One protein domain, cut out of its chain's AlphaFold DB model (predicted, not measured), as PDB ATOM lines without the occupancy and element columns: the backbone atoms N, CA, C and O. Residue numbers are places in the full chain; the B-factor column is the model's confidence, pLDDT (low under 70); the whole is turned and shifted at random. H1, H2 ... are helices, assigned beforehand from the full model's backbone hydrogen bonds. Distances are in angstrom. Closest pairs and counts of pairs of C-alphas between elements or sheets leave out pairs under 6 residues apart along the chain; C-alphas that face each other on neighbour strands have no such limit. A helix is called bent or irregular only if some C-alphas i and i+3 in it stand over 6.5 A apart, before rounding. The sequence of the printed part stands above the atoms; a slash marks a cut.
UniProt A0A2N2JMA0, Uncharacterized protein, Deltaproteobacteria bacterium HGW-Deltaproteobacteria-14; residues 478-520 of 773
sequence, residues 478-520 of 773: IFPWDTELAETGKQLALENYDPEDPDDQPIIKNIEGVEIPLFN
ATOM      1  N   ILE A 478     -31.953  12.426  51.760       91.94
ATOM      2  CA  ILE A 478     -30.848  12.232  52.689       91.94
ATOM      3  C   ILE A 478     -30.880  13.351  53.727       91.94
ATOM      4  O   ILE A 478     -31.188  14.506  53.414       91.94
ATOM      5  N   PHE A 479     -30.607  13.023  54.985       91.00
ATOM      6  CA  PHE A 479     -30.534  14.046  56.017       91.00
ATOM      7  C   PHE A 479     -29.303  14.941  55.813       91.00
ATOM      8  O   PHE A 479     -28.275  14.465  55.336       91.00
ATOM      9  N   PRO A 480     -29.346  16.221  56.227       89.38
ATOM     10  CA  PRO A 480     -28.228  17.142  56.034       89.38
ATOM     11  C   PRO A 480     -26.883  16.617  56.557       89.38
ATOM     12  O   PRO A 480     -25.863  16.812  55.902       89.38
ATOM     13  N   TRP A 481     -26.878  15.911  57.692       86.88
ATOM     14  CA  TRP A 481     -25.666  15.334  58.290       86.88
ATOM     15  C   TRP A 481     -25.101  14.116  57.543       86.88
ATOM     16  O   TRP A 481     -23.956  13.761  57.788       86.88
ATOM     17  N   ASP A 482     -25.857  13.516  56.621       91.12
ATOM     18  CA  ASP A 482     -25.423  12.377  55.798       91.12
ATOM     19  C   ASP A 482     -25.014  12.810  54.372       91.12
ATOM     20  O   ASP A 482     -24.667  11.979  53.532       91.12
ATOM     21  N   THR A 483     -25.038  14.116  54.075       89.38
ATOM     22  CA  THR A 483     -24.769  14.649  52.726       89.38
ATOM     23  C   THR A 483     -23.342  14.350  52.261       89.38
ATOM     24  O   THR A 483     -23.150  13.935  51.125       89.38
ATOM     25  N   GLU A 484     -22.344  14.486  53.140       89.75
ATOM     26  CA  GLU A 484     -20.934  14.205  52.815       89.75
ATOM     27  C   GLU A 484     -20.716  12.731  52.438       89.75
ATOM     28  O   GLU A 484     -19.998  12.410  51.486       89.75
ATOM     29  N   LEU A 485     -21.397  11.819  53.138       89.75
ATOM     30  CA  LEU A 485     -21.368  10.394  52.821       89.75
ATOM     31  C   LEU A 485     -22.015  10.117  51.456       89.75
ATOM     32  O   LEU A 485     -21.490   9.328  50.670       89.75
ATOM     33  N   ALA A 486     -23.126  10.788  51.152       88.62
ATOM     34  CA  ALA A 486     -23.811  10.664  49.871       88.62
ATOM     35  C   ALA A 486     -22.988  11.222  48.698       88.62
ATOM     36  O   ALA A 486     -22.923  10.596  47.641       88.62
ATOM     37  N   GLU A 487     -22.321  12.361  48.888       90.06
ATOM     38  CA  GLU A 487     -21.390  12.938  47.911       90.06
ATOM     39  C   GLU A 487     -20.195  12.012  47.668       90.06
ATOM     40  O   GLU A 487     -19.825  11.771  46.520       90.06
ATOM     41  N   THR A 488     -19.647  11.417  48.731       89.50
ATOM     42  CA  THR A 488     -18.575  10.418  48.625       89.50
ATOM     43  C   THR A 488     -19.044   9.185  47.853       89.50
ATOM     44  O   THR A 488     -18.338   8.707  46.966       89.50
ATOM     45  N   GLY A 489     -20.258   8.695  48.124       87.38
ATOM     46  CA  GLY A 489     -20.864   7.589  47.379       87.38
ATOM     47  C   GLY A 489     -21.077   7.915  45.898       87.38
ATOM     48  O   GLY A 489     -20.780   7.088  45.038       87.38
ATOM     49  N   LYS A 490     -21.519   9.141  45.584       87.88
ATOM     50  CA  LYS A 490     -21.640   9.639  44.205       87.88
ATOM     51  C   LYS A 490     -20.278   9.689  43.508       87.88
ATOM     52  O   LYS A 490     -20.170   9.266  42.361       87.88
ATOM     53  N   GLN A 491     -19.240  10.160  44.196       87.25
ATOM     54  CA  GLN A 491     -17.886  10.218  43.651       87.25
ATOM     55  C   GLN A 491     -17.317   8.817  43.390       87.25
ATOM     56  O   GLN A 491     -16.782   8.573  42.312       87.25
ATOM     57  N   LEU A 492     -17.495   7.884  44.327       86.06
ATOM     58  CA  LEU A 492     -17.080   6.489  44.163       86.06
ATOM     59  C   LEU A 492     -17.825   5.808  43.003       86.06
ATOM     60  O   LEU A 492     -17.238   5.030  42.256       86.06
ATOM     61  N   ALA A 493     -19.107   6.127  42.806       84.31
ATOM     62  CA  ALA A 493     -19.864   5.630  41.661       84.31
ATOM     63  C   ALA A 493     -19.284   6.128  40.326       84.31
ATOM     64  O   ALA A 493     -19.210   5.348  39.381       84.31
ATOM     65  N   LEU A 494     -18.832   7.386  40.253       86.12
ATOM     66  CA  LEU A 494     -18.188   7.949  39.058       86.12
ATOM     67  C   LEU A 494     -16.829   7.305  38.749       86.12
ATOM     68  O   LEU A 494     -16.470   7.188  37.581       86.12
ATOM     69  N   GLU A 495     -16.088   6.847  39.760       83.44
ATOM     70  CA  GLU A 495     -14.796   6.165  39.572       83.44
ATOM     71  C   GLU A 495     -14.924   4.826  38.817       83.44
ATOM     72  O   GLU A 495     -13.976   4.395  38.149       83.44
ATOM     73  N   ASN A 496     -16.112   4.210  38.847       81.69
ATOM     74  CA  ASN A 496     -16.412   2.970  38.124       81.69
ATOM     75  C   ASN A 496     -16.576   3.155  36.605       81.69
ATOM     76  O   ASN A 496     -16.663   2.155  35.891       81.69
ATOM     77  N   TYR A 497     -16.628   4.394  36.114       82.31
ATOM     78  CA  TYR A 497     -16.840   4.713  34.703       82.31
ATOM     79  C   TYR A 497     -15.600   5.381  34.094       82.31
ATOM     80  O   TYR A 497     -14.799   6.016  34.786       82.31
ATOM     81  N   ASP A 498     -15.397   5.204  32.789       81.50
ATOM     82  CA  ASP A 498     -14.293   5.818  32.054       81.50
ATOM     83  C   ASP A 498     -14.765   7.081  31.307       81.50
ATOM     84  O   ASP A 498     -15.502   6.969  30.330       81.50
ATOM     85  N   PRO A 499     -14.335   8.297  31.696       81.00
ATOM     86  CA  PRO A 499     -14.772   9.533  31.035       81.00
ATOM     87  C   PRO A 499     -14.345   9.635  29.563       81.00
ATOM     88  O   PRO A 499     -14.941  10.393  28.794       81.00
ATOM     89  N   GLU A 500     -13.320   8.882  29.157       79.75
ATOM     90  CA  GLU A 500     -12.841   8.844  27.776       79.75
ATOM     91  C   GLU A 500     -13.626   7.845  26.910       79.75
ATOM     92  O   GLU A 500     -13.388   7.786  25.703       79.75
ATOM     93  N   ASP A 501     -14.527   7.041  27.485       76.69
ATOM     94  CA  ASP A 501     -15.352   6.098  26.730       76.69
ATOM     95  C   ASP A 501     -16.705   6.720  26.344       76.69
ATOM     96  O   ASP A 501     -17.499   7.051  27.229       76.69
ATOM     97  N   PRO A 502     -17.006   6.852  25.038       75.75
ATOM     98  CA  PRO A 502     -18.317   7.277  24.553       75.75
ATOM     99  C   PRO A 502     -19.498   6.520  25.171       75.75
ATOM    100  O   PRO A 502     -20.546   7.120  25.390       75.75
ATOM    101  N   ASP A 503     -19.325   5.238  25.504       75.75
ATOM    102  CA  ASP A 503     -20.393   4.430  26.096       75.75
ATOM    103  C   ASP A 503     -20.679   4.844  27.548       75.75
ATOM    104  O   ASP A 503     -21.816   4.741  28.003       75.75
ATOM    105  N   ASP A 504     -19.682   5.334  28.285       78.75
ATOM    106  CA  ASP A 504     -19.810   5.710  29.698       78.75
ATOM    107  C   ASP A 504     -20.206   7.185  29.876       78.75
ATOM    108  O   ASP A 504     -20.856   7.543  30.862       78.75
ATOM    109  N   GLN A 505     -19.878   8.048  28.909       80.81
ATOM    110  CA  GLN A 505     -20.174   9.487  28.946       80.81
ATOM    111  C   GLN A 505     -21.650   9.837  29.236       80.81
ATOM    112  O   GLN A 505     -21.885  10.729  30.060       80.81
ATOM    113  N   PRO A 506     -22.663   9.170  28.641       82.12
ATOM    114  CA  PRO A 506     -24.065   9.417  28.969       82.12
ATOM    115  C   PRO A 506     -24.386   9.107  30.434       82.12
ATOM    116  O   PRO A 506     -25.110   9.863  31.081       82.12
ATOM    117  N   ILE A 507     -23.825   8.022  30.977       81.94
ATOM    118  CA  ILE A 507     -24.055   7.597  32.362       81.94
ATOM    119  C   ILE A 507     -23.371   8.556  33.331       81.94
ATOM    120  O   ILE A 507     -24.002   9.000  34.286       81.94
ATOM    121  N   ILE A 508     -22.118   8.927  33.058       84.56
ATOM    122  CA  ILE A 508     -21.372   9.917  33.844       84.56
ATOM    123  C   ILE A 508     -22.159  11.223  33.909       84.56
ATOM    124  O   ILE A 508     -22.430  11.718  35.001       84.56
ATOM    125  N   LYS A 509     -22.615  11.735  32.760       87.38
ATOM    126  CA  LYS A 509     -23.428  12.956  32.695       87.38
ATOM    127  C   LYS A 509     -24.723  12.830  33.500       87.38
ATOM    128  O   LYS A 509     -25.120  13.789  34.163       87.38
ATOM    129  N   ASN A 510     -25.373  11.665  33.461       85.88
ATOM    130  CA  ASN A 510     -26.567  11.403  34.259       85.88
ATOM    131  C   ASN A 510     -26.245  11.425  35.758       85.88
ATOM    132  O   ASN A 510     -26.900  12.165  36.483       85.88
ATOM    133  N   ILE A 511     -25.223  10.691  36.214       84.88
ATOM    134  CA  ILE A 511     -24.797  10.654  37.624       84.88
ATOM    135  C   ILE A 511     -24.410  12.058  38.103       84.88
ATOM    136  O   ILE A 511     -24.884  12.504  39.147       84.88
ATOM    137  N   GLU A 512     -23.590  12.782  37.339       87.56
ATOM    138  CA  GLU A 512     -23.200  14.165  37.631       87.56
ATOM    139  C   GLU A 512     -24.422  15.081  37.751       87.56
ATOM    140  O   GLU A 512     -24.495  15.868  38.697       87.56
ATOM    141  N   GLY A 513     -25.399  14.916  36.854       84.62
ATOM    142  CA  GLY A 513     -26.653  15.664  36.827       84.62
ATOM    143  C   GLY A 513     -27.641  15.333  37.950       84.62
ATOM    144  O   GLY A 513     -28.549  16.129  38.184       84.62
ATOM    145  N   VAL A 514     -27.487  14.212  38.670       84.88
ATOM    146  CA  VAL A 514     -28.340  13.897  39.828       84.88
ATOM    147  C   VAL A 514     -27.990  14.819  40.996       84.88
ATOM    148  O   VAL A 514     -26.924  14.701  41.608       84.88
ATOM    149  N   GLU A 515     -28.906  15.722  41.339       87.94
ATOM    150  CA  GLU A 515     -28.872  16.446  42.609       87.94
ATOM    151  C   GLU A 515     -29.248  15.497  43.753       87.94
ATOM    152  O   GLU A 515     -30.236  14.769  43.661       87.94
ATOM    153  N   ILE A 516     -28.471  15.505  44.839       87.56
ATOM    154  CA  ILE A 516     -28.771  14.694  46.023       87.56
ATOM    155  C   ILE A 516     -30.016  15.289  46.700       87.56
ATOM    156  O   ILE A 516     -29.952  16.421  47.194       87.56
ATOM    157  N   PRO A 517     -31.154  14.571  46.740       90.81
ATOM    158  CA  PRO A 517     -32.364  15.101  47.342       90.81
ATOM    159  C   PRO A 517     -32.183  15.159  48.858       90.81
ATOM    160  O   PRO A 517     -31.936  14.140  49.506       90.81
ATOM    161  N   LEU A 518     -32.315  16.352  49.430       92.69
ATOM    162  CA  LEU A 518     -32.276  16.537  50.876       92.69
ATOM    163  C   LEU A 518     -33.651  16.288  51.489       92.69
ATOM    164  O   LEU A 518     -34.675  16.727  50.958       92.69
ATOM    165  N   PHE A 519     -33.663  15.634  52.649       93.69
ATOM    166  CA  PHE A 519     -34.871  15.440  53.432       93.69
ATOM    167  C   PHE A 519     -35.489  16.793  53.796       93.69
ATOM    168  O   PHE A 519     -34.828  17.692  54.323       93.69
ATOM    169  N   ASN A 520     -36.786  16.931  53.553       93.31
ATOM    170  CA  ASN A 520     -37.560  18.118  53.862       93.31
ATOM    171  C   ASN A 520     -38.665  17.764  54.859       93.31
ATOM    172  O   ASN A 520     -39.422  16.818  54.663       93.31
TER     173      ASN A 520
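What this domain is: This is residues 478 to 520 of the 773 residues of an uncharacterized protein of Deltaproteobacteria bacterium HGW-Deltaproteobacteria-14 (UniProt A0A2N2JMA0). What shape appears first? A narrow rod folded back on itself: long helix H1 runs out, residues 496 to 504 turn, and shorter H2 returns, followed by residues 514 to 520 with no named element. What makes it up? The printed part has 43 residues, with two named helices, H1 then H2, and no named strand; the class is all helix. How compact is it? It is loose, with a radius of gyration of the C-alphas of 12.0 A and spans of 36 by 16 by 8 A.

Where its parts are: Where is H1? Residues 480 to 495 span 23.9 A from C-alpha 480 at (-28.228, 17.142, 56.034); H1 is irregular, with C-alphas 481 and 484 7.3 A apart. Where is H2? Residues 505 to 513 span 11.9 A, ending at C-alpha 513 (-26.653, 15.664, 36.827).

How they stand to each other: How do the helices stand? H1, with residues 490 to 494 alone, only just touches H2, with 3 pairs of C-alphas within 8 A; the closest, of Leu 494 and Ile 508, are 6.4 A apart. This helical hairpin has a shallow tilt of 8 degrees, opposite ways. Are their backbones in range? Every O i to N i+4 pair is within hydrogen-bond range in H2, and 10 of 12 in H1.

The domain as a whole: How large is it? The two C-alphas farthest apart, of Glu 500 and Asn 520, are 37.1 A apart. Is anything cut or uncertain? The printed part has no cut, its H1 to H2 link is short, and no printed residue is under 70 in pLDDT.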